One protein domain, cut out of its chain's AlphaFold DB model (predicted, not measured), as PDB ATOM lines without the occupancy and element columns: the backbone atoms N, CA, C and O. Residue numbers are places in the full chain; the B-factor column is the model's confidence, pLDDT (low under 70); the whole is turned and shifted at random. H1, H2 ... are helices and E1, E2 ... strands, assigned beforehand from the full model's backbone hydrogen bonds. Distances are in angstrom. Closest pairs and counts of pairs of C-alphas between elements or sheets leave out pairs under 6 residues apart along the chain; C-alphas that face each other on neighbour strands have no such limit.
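AT A GLANCE: This is residues 15 to 83 of the 86 residues of an uncharacterized protein of Firmicutes bacterium R50 (UniProt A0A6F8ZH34). Two strand hairpins, E1 with E2 and E3 with E4, make a corner where E2 runs on into E3 at 79 degrees; short helix H1 follows near E2, and residues 72 to 83, mostly helix H2, stick out as an arm. The 69 printed residues hold four named strands, then two named helices; both two-stranded sheets are antiparallel, the class mixed. The whole is extended, radius of gyration of the C-alphas 18.5 A, spanning 58 by 32 by 18 A.

HOW THE PARTS SIT: Look first at the hairpin of E1, residues 20 to 24, and E2, residues 27 to 31: N 22 and O 29 are 2.8 A apart, within hydrogen-bond range. In the hairpin of E3, residues 34 to 37, and E4, residues 43 to 45, N 35 and O 44 are 2.8 A apart, also within range. The closest C-alphas of E2 and H1, residues 49 to 55, are those of Val 29 and Ala 51, 7.5 A apart. H2, residues 65 to 81, is apart from H1. In H1 and H2 every O i to N i+4 pair is within range.

IN THESE COORDINATES: Find C-alpha 20 at (37.069, 38.823, 8.278); E1 runs 12.8 A. H2 runs 24.4 A to C-alpha 81 at (48.728, 64.717, -32.246).

THE WHOLE: The printed part has no cut and no long link. Residues 58 to 64, 67 and 81 to 83 have pLDDT under 70.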
ATOM      1  N   VAL A  15      49.222  42.117  14.174       92.94
ATOM      2  CA  VAL A  15      48.243  41.337  14.933       92.94
ATOM      3  C   VAL A  15      47.422  40.464  13.995       92.94
ATOM      4  O   VAL A  15      47.147  40.849  12.856       92.94
ATOM      5  N   ASP A  16      47.022  39.288  14.477       91.44
ATOM      6  CA  ASP A  16      46.020  38.469  13.799       91.44
ATOM      7  C   ASP A  16      44.655  39.152  13.945       91.44
ATOM      8  O   ASP A  16      44.186  39.421  15.053       91.44
ATOM      9  N   ALA A  17      44.045  39.488  12.813       87.69
ATOM     10  CA  ALA A  17      42.720  40.088  12.742       87.69
ATOM     11  C   ALA A  17      41.606  39.026  12.779       87.69
ATOM     12  O   ALA A  17      40.427  39.380  12.842       87.69
ATOM     13  N   GLY A  18      41.963  37.738  12.754       87.75
ATOM     14  CA  GLY A  18      41.032  36.622  12.766       87.75
ATOM     15  C   GLY A  18      40.201  36.542  11.488       87.75
ATOM     16  O   GLY A  18      40.637  36.916  10.396       87.75
ATOM     17  N   THR A  19      38.977  36.033  11.626       89.94
ATOM     18  CA  THR A  19      38.069  35.867  10.492       89.94
ATOM     19  C   THR A  19      37.434  37.196  10.097       89.94
ATOM     20  O   THR A  19      36.728  37.823  10.887       89.94
ATOM     21  N   LEU A  20      37.626  37.598   8.842       89.56
ATOM     22  CA  LEU A  20      37.069  38.823   8.278       89.56
ATOM     23  C   LEU A  20      36.100  38.515   7.143       89.56
ATOM     24  O   LEU A  20      36.328  37.628   6.321       89.56
ATOM     25  N   THR A  21      35.035  39.303   7.042       89.12
ATOM     26  CA  THR A  21      34.130  39.265   5.892       89.12
ATOM     27  C   THR A  21      34.322  40.515   5.043       89.12
ATOM     28  O   THR A  21      33.959  41.619   5.439       89.12
ATOM     29  N   VAL A  22      34.892  40.339   3.853       85.00
ATOM     30  CA  VAL A  22      35.115  41.408   2.878       85.00
ATOM     31  C   VAL A  22      33.918  41.475   1.936       85.00
ATOM     32  O   VAL A  22      33.702  40.580   1.117       85.00
ATOM     33  N   SER A  23      33.145  42.553   2.038       87.19
ATOM     34  CA  SER A  23      31.966  42.795   1.203       87.19
ATOM     35  C   SER A  23      32.290  43.778   0.080       87.19
ATOM     36  O   SER A  23      32.577  44.948   0.321       87.19
ATOM     37  N   GLY A  24      32.226  43.312  -1.165       82.75
ATOM     38  CA  GLY A  24      32.324  44.138  -2.365       82.75
ATOM     39  C   GLY A  24      31.012  44.165  -3.148       82.75
ATOM     40  O   GLY A  24      30.157  43.298  -3.000       82.75
ATOM     41  N   ALA A  25      30.877  45.117  -4.075       80.88
ATOM     42  CA  ALA A  25      29.660  45.295  -4.882       80.88
ATOM     43  C   ALA A  25      29.256  44.073  -5.735       80.88
ATOM     44  O   ALA A  25      28.143  44.016  -6.245       80.88
ATOM     45  N   ARG A  26      30.179  43.131  -5.961       80.94
ATOM     46  CA  ARG A  26      29.970  41.948  -6.814       80.94
ATOM     47  C   ARG A  26      30.125  40.621  -6.082       80.94
ATOM     48  O   ARG A  26      29.818  39.591  -6.668       80.94
ATOM     49  N   MET A  27      30.664  40.631  -4.865       83.25
ATOM     50  CA  MET A  27      30.963  39.413  -4.119       83.25
ATOM     51  C   MET A  27      31.244  39.743  -2.658       83.25
ATOM     52  O   MET A  27      31.846  40.772  -2.355       83.25
ATOM     53  N   GLN A  28      30.868  38.815  -1.787       88.69
ATOM     54  CA  GLN A  28      31.259  38.778  -0.388       88.69
ATOM     55  C   GLN A  28      32.186  37.578  -0.179       88.69
ATOM     56  O   GLN A  28      31.908  36.491  -0.689       88.69
ATOM     57  N   VAL A  29      33.298  37.785   0.520       88.12
ATOM     58  CA  VAL A  29      34.293  36.746   0.804       88.12
ATOM     59  C   VAL A  29      34.563  36.714   2.290       88.12
ATOM     60  O   VAL A  29      34.920  37.734   2.873       88.12
ATOM     61  N   THR A  30      34.439  35.534   2.882       89.50
ATOM     62  CA  THR A  30      34.928  35.279   4.234       89.50
ATOM     63  C   THR A  30      36.360  34.778   4.140       89.50
ATOM     64  O   THR A  30      36.644  33.847   3.385       89.50
ATOM     65  N   VAL A  31      37.258  35.429   4.867       88.94
ATOM     66  CA  VAL A  31      38.672  35.083   4.958       88.94
ATOM     67  C   VAL A  31      38.941  34.638   6.384       88.94
ATOM     68  O   VAL A  31      38.668  35.389   7.313       88.94
ATOM     69  N   GLU A  32      39.440  33.416   6.555       85.81
ATOM     70  CA  GLU A  32      39.643  32.806   7.877       85.81
ATOM     71  C   GLU A  32      40.860  33.373   8.611       85.81
ATOM     72  O   GLU A  32      40.840  33.463   9.837       85.81
ATOM     73  N   HIS A  33      41.876  33.807   7.857       85.94
ATOM     74  CA  HIS A  33      43.121  34.360   8.384       85.94
ATOM     75  C   HIS A  33      43.462  35.690   7.711       85.94
ATOM     76  O   HIS A  33      43.633  35.761   6.489       85.94
ATOM     77  N   ALA A  34      43.594  36.735   8.521       90.12
ATOM     78  CA  ALA A  34      44.031  38.053   8.090       90.12
ATOM     79  C   ALA A  34      44.974  38.649   9.135       90.12
ATOM     80  O   ALA A  34      44.788  38.443  10.328       90.12
ATOM     81  N   SER A  35      45.968  39.413   8.702       91.50
ATOM     82  CA  SER A  35      46.905  40.095   9.588       91.50
ATOM     83  C   SER A  35      46.861  41.599   9.351       91.50
ATOM     84  O   SER A  35      46.783  42.074   8.217       91.50
ATOM     85  N   LEU A  36      46.886  42.370  10.434       93.00
ATOM     86  CA  LEU A  36      46.840  43.828  10.403       93.00
ATOM     87  C   LEU A  36      48.084  44.389  11.084       93.00
ATOM     88  O   LEU A  36      48.366  44.081  12.239       93.00
ATOM     89  N   CYS A  37      48.804  45.266  10.396       94.44
ATOM     90  CA  CYS A  37      49.834  46.072  11.032       94.44
ATOM     91  C   CYS A  37      49.194  47.249  11.773       94.44
ATOM     92  O   CYS A  37      48.567  48.104  11.144       94.44
ATOM     93  N   THR A  38      49.387  47.331  13.087       93.75
ATOM     94  CA  THR A  38      48.819  48.409  13.917       93.75
ATOM     95  C   THR A  38      49.522  49.748  13.710       93.75
ATOM     96  O   THR A  38      48.925  50.788  13.972       93.75
ATOM     97  N   LEU A  39      50.756  49.738  13.191       93.75
ATOM     98  CA  LEU A  39      51.541  50.948  12.947       93.75
ATOM     99  C   LEU A  39      51.098  51.689  11.673       93.75
ATOM    100  O   LEU A  39      50.814  52.882  11.708       93.75
ATOM    101  N   CYS A  40      51.073  50.997  10.527       93.81
ATOM    102  CA  CYS A  40      50.782  51.617   9.227       93.81
ATOM    103  C   CYS A  40      49.394  51.278   8.667       93.81
ATOM    104  O   CYS A  40      49.037  51.764   7.594       93.81
ATOM    105  N   GLY A  41      48.625  50.426   9.352       92.06
ATOM    106  CA  GLY A  41      47.292  50.005   8.917       92.06
ATOM    107  C   GLY A  41      47.291  49.047   7.725       92.06
ATOM    108  O   GLY A  41      46.254  48.866   7.088       92.06
ATOM    109  N   HIS A  42      48.433  48.445   7.379       93.81
ATOM    110  CA  HIS A  42      48.482  47.467   6.298       93.81
ATOM    111  C   HIS A  42      47.725  46.195   6.688       93.81
ATOM    112  O   HIS A  42      48.089  45.546   7.666       93.81
ATOM    113  N   LEU A  43      46.707  45.848   5.901       91.44
ATOM    114  CA  LEU A  43      45.927  44.624   6.045       91.44
ATOM    115  C   LEU A  43      46.347  43.622   4.969       91.44
ATOM    116  O   LEU A  43      46.199  43.888   3.773       91.44
ATOM    117  N   GLU A  44      46.820  42.466   5.404       89.75
ATOM    118  CA  GLU A  44      47.153  41.333   4.556       89.75
ATOM    119  C   GLU A  44      46.122  40.220   4.777       89.75
ATOM    120  O   GLU A  44      45.753  39.885   5.901       89.75
ATOM    121  N   LEU A  45      45.589  39.678   3.684       89.75
ATOM    122  CA  LEU A  45      44.542  38.661   3.712       89.75
ATOM    123  C   LEU A  45      44.660  37.754   2.488       89.75
ATOM    124  O   LEU A  45      45.022  38.203   1.397       89.75
ATOM    125  N   ALA A  46      44.326  36.476   2.654       85.50
ATOM    126  CA  ALA A  46      44.350  35.498   1.572       85.50
ATOM    127  C   ALA A  46      42.957  35.354   0.945       85.50
ATOM    128  O   ALA A  46      42.036  34.808   1.547       85.50
ATOM    129  N   ILE A  47      42.783  35.822  -0.294       83.56
ATOM    130  CA  ILE A  47      41.521  35.628  -1.019       83.56
ATOM    131  C   ILE A  47      41.522  34.235  -1.670       83.56
ATOM    132  O   ILE A  47      42.456  33.930  -2.418       83.56
ATOM    133  N   PRO A  48      40.473  33.407  -1.485       82.88
ATOM    134  CA  PRO A  48      40.383  32.111  -2.143       82.88
ATOM    135  C   PRO A  48      40.444  32.258  -3.667       82.88
ATOM    136  O   PRO A  48      39.657  32.994  -4.274       82.88
ATOM    137  N   GLN A  49      41.341  31.507  -4.307       81.88
ATOM    138  CA  GLN A  49      41.518  31.534  -5.762       81.88
ATOM    139  C   GLN A  49      40.213  31.305  -6.557       81.88
ATOM    140  O   GLN A  49      39.997  32.028  -7.534       81.88
ATOM    141  N   PRO A  50      39.288  30.402  -6.159       82.62
ATOM    142  CA  PRO A  50      38.005  30.246  -6.853       82.62
ATOM    143  C   PRO A  50      37.164  31.528  -6.862       82.62
ATOM    144  O   PRO A  50      36.462  31.814  -7.831       82.62
ATOM    145  N   ALA A  51      37.257  32.322  -5.795       81.62
ATOM    146  CA  ALA A  51      36.552  33.588  -5.668       81.62
ATOM    147  C   ALA A  51      37.134  34.634  -6.639       81.62
ATOM    148  O   ALA A  51      36.390  35.321  -7.342       81.62
ATOM    149  N   LEU A  52      38.467  34.686  -6.768       78.12
ATOM    150  CA  LEU A  52      39.144  35.530  -7.759       78.12
ATOM    151  C   LEU A  52      38.797  35.133  -9.195       78.12
ATOM    152  O   LEU A  52      38.500  36.009 -10.000       78.12
ATOM    153  N   VAL A  53      38.776  33.836  -9.511       81.38
ATOM    154  CA  VAL A  53      38.414  33.335 -10.849       81.38
ATOM    155  C   VAL A  53      36.970  33.684 -11.209       81.38
ATOM    156  O   VAL A  53      36.695  34.018 -12.354       81.38
ATOM    157  N   ARG A  54      36.039  33.666 -10.250       79.25
ATOM    158  CA  ARG A  54      34.655  34.114 -10.493       79.25
ATOM    159  C   ARG A  54      34.571  35.608 -10.809       79.25
ATOM    160  O   ARG A  54      33.793  36.002 -11.672       79.25
ATOM    161  N   LEU A  55      35.367  36.438 -10.133       76.56
ATOM    162  CA  LEU A  55      35.420  37.882 -10.395       76.56
ATOM    163  C   LEU A  55      36.184  38.230 -11.681       76.56
ATOM    164  O   LEU A  55      35.836  39.200 -12.360       76.56
ATOM    165  N   TYR A  56      37.217  37.452 -11.996       74.62
ATOM    166  CA  TYR A  56      38.161  37.677 -13.085       74.62
ATOM    167  C   TYR A  56      38.481  36.355 -13.798       74.62
ATOM    168  O   TYR A  56      39.586  35.825 -13.646       74.62
ATOM    169  N   PRO A  57      37.534  35.795 -14.573       72.88
ATOM    170  CA  PRO A  57      37.767  34.537 -15.261       72.88
ATOM    171  C   PRO A  57      38.984  34.621 -16.197       72.88
ATOM    172  O   PRO A  57      39.138  35.605 -16.934       72.88
ATOM    173  N   PRO A  58      39.859  33.599 -16.180       65.12
ATOM    174  CA  PRO A  58      41.027  33.550 -17.046       65.12
ATOM    175  C   PRO A  58      40.593  33.577 -18.516       65.12
ATOM    176  O   PRO A  58      39.565  33.021 -18.892       65.12
ATOM    177  N   GLY A  59      41.363  34.267 -19.356       63.06
ATOM    178  CA  GLY A  59      41.042  34.449 -20.777       63.06
ATOM    179  C   GLY A  59      40.119  35.634 -21.076       63.06
ATOM    180  O   GLY A  59      40.116  36.128 -22.204       63.06
ATOM    181  N   VAL A  60      39.427  36.192 -20.077       58.78
ATOM    182  CA  VAL A  60      38.707  37.455 -20.246       58.78
ATOM    183  C   VAL A  60      39.630  38.601 -19.847       58.78
ATOM    184  O   VAL A  60      39.875  38.858 -18.669       58.78
ATOM    185  N   ARG A  61      40.149  39.333 -20.841       60.59
ATOM    186  CA  ARG A  61      40.845  40.610 -20.608       60.59
ATOM    187  C   ARG A  61      39.830  41.646 -20.125       60.59
ATOM    188  O   ARG A  61      39.395  42.507 -20.889       60.59
ATOM    189  N   TYR A  62      39.446  41.585 -18.852       58.66
ATOM    190  CA  TYR A  62      38.743  42.690 -18.224       58.66
ATOM    191  C   TYR A  62      39.711  43.859 -18.162       58.66
ATOM    192  O   TYR A  62      40.555  43.961 -17.276       58.66
ATOM    193  N   LEU A  63      39.576  44.775 -19.119       60.28
ATOM    194  CA  LEU A  63      40.075  46.119 -18.919       60.28
ATOM    195  C   LEU A  63      39.349  46.643 -17.680       60.28
ATOM    196  O   LEU A  63      38.144  46.956 -17.738       60.28
ATOM    197  N   THR A  64      40.072  46.707 -16.559       68.44
ATOM    198  CA  THR A  64      39.629  47.442 -15.376       68.44
ATOM    199  C   THR A  64      39.175  48.823 -15.835       68.44
ATOM    200  O   THR A  64      39.634  49.328 -16.864       68.44
ATOM    201  N   ARG A  65      38.222  49.434 -15.129       70.25
ATOM    202  CA  ARG A  65      37.683  50.741 -15.539       70.25
ATOM    203  C   ARG A  65      38.822  51.753 -15.757       70.25
ATOM    204  O   ARG A  65      38.887  52.358 -16.820       70.25
ATOM    205  N   ALA A  66      39.803  51.748 -14.850       71.75
ATOM    206  CA  ALA A  66      41.047  52.507 -14.949       71.75
ATOM    207  C   ALA A  66      41.846  52.232 -16.239       71.75
ATOM    208  O   ALA A  66      42.203  53.167 -16.955       71.75
ATOM    209  N   LEU A  67      42.084  50.963 -16.592       69.12
ATOM    210  CA  LEU A  67      42.820  50.607 -17.809       69.12
ATOM    211  C   LEU A  67      42.034  50.986 -19.080       69.12
ATOM    212  O   LEU A  67      42.606  51.429 -20.078       69.12
ATOM    213  N   ARG A  68      40.701  50.866 -19.039       79.69
ATOM    214  CA  ARG A  68      39.786  51.316 -20.101       79.69
ATOM    215  C   ARG A  68      39.893  52.825 -20.321       79.69
ATOM    216  O   ARG A  68      39.960  53.270 -21.468       79.69
ATOM    217  N   ASP A  69      39.938  53.592 -19.241       81.25
ATOM    218  CA  ASP A  69      40.022  55.050 -19.279       81.25
ATOM    219  C   ASP A  69      41.400  55.528 -19.749       81.25
ATOM    220  O   ASP A  69      41.471  56.390 -20.628       81.25
ATOM    221  N   GLN A  70      42.485  54.882 -19.310       77.88
ATOM    222  CA  GLN A  70      43.831  55.126 -19.840       77.88
ATOM    223  C   GLN A  70      43.918  54.850 -21.347       77.88
ATOM    224  O   GLN A  70      44.460  55.659 -22.105       77.88
ATOM    225  N   LEU A  71      43.354  53.734 -21.824       82.56
ATOM    226  CA  LEU A  71      43.333  53.421 -23.257       82.56
ATOM    227  C   LEU A  71      42.502  54.438 -24.052       82.56
ATOM    228  O   LEU A  71      42.903  54.831 -25.151       82.56
ATOM    229  N   ARG A  72      41.375  54.909 -23.503       84.75
ATOM    230  CA  ARG A  72      40.567  55.984 -24.102       84.75
ATOM    231  C   ARG A  72      41.339  57.302 -24.161       84.75
ATOM    232  O   ARG A  72      41.342  57.935 -25.215       84.75
ATOM    233  N   GLN A  73      42.027  57.692 -23.088       85.62
ATOM    234  CA  GLN A  73      42.884  58.882 -23.060       85.62
ATOM    235  C   GLN A  73      44.018  58.785 -24.082       85.62
ATOM    236  O   GLN A  73      44.183  59.704 -24.881       85.62
ATOM    237  N   ARG A  74      44.735  57.657 -24.152       83.12
ATOM    238  CA  ARG A  74      45.798  57.450 -25.154       83.12
ATOM    239  C   ARG A  74      45.270  57.552 -26.584       83.12
ATOM    240  O   ARG A  74      45.912  58.179 -27.420       83.12
ATOM    241  N   ARG A  75      44.086  56.995 -26.873       83.56
ATOM    242  CA  ARG A  75      43.434  57.142 -28.190       83.56
ATOM    243  C   ARG A  75      43.069  58.597 -28.495       83.56
ATOM    244  O   ARG A  75      43.275  59.034 -29.622       83.56
ATOM    245  N   ARG A  76      42.561  59.353 -27.513       83.00
ATOM    246  CA  ARG A  76      42.253  60.790 -27.661       83.00
ATOM    247  C   ARG A  76      43.509  61.620 -27.927       83.00
ATOM    248  O   ARG A  76      43.495  62.447 -28.830       83.00
ATOM    249  N   LEU A  77      44.587  61.367 -27.185       82.06
ATOM    250  CA  LEU A  77      45.870  62.045 -27.376       82.06
ATOM    251  C   LEU A  77      46.456  61.740 -28.755       82.06
ATOM    252  O   LEU A  77      46.801  62.669 -29.474       82.06
ATOM    253  N   ARG A  78      46.474  60.468 -29.179       78.88
ATOM    254  CA  ARG A  78      46.930  60.099 -30.529       78.88
ATOM    255  C   ARG A  78      46.160  60.833 -31.619       78.88
ATOM    256  O   ARG A  78      46.800  61.372 -32.504       78.88
ATOM    257  N   ARG A  79      44.827  60.919 -31.517       76.56
ATOM    258  CA  ARG A  79      44.000  61.669 -32.481       76.56
ATOM    259  C   ARG A  79      44.316  63.166 -32.513       76.56
ATOM    260  O   ARG A  79      44.260  63.758 -33.581       76.56
ATOM    261  N   ARG A  80      44.636  63.775 -31.365       72.38
ATOM    262  CA  ARG A  80      45.042  65.190 -31.303       72.38
ATOM    263  C   ARG A  80      46.402  65.427 -31.954       72.38
ATOM    264  O   ARG A  80      46.539  66.380 -32.703       72.38
ATOM    265  N   TYR A  81      47.376  64.556 -31.705       63.69
ATOM    266  CA  TYR A  81      48.728  64.717 -32.246       63.69
ATOM    267  C   TYR A  81      48.882  64.225 -33.692       63.69
ATOM    268  O   TYR A  81      49.774  64.687 -34.389       63.69
ATOM    269  N   SER A  82      48.005  63.344 -34.182       60.41
ATOM    270  CA  SER A  82      47.991  62.928 -35.592       60.41
ATOM    271  C   SER A  82      47.347  63.953 -36.535       60.41
ATOM    272  O   SER A  82      47.463  63.798 -37.742       60.41
ATOM    273  N   GLY A  83      46.650  64.966 -36.006       57.50
ATOM    274  CA  GLY A  83      46.080  66.079 -36.780       57.50
ATOM    275  C   GLY A  83      46.958  67.334 -36.823       57.50
ATOM    276  O   GLY A  83      46.509  68.357 -37.313       57.50
TER     277      GLY A  83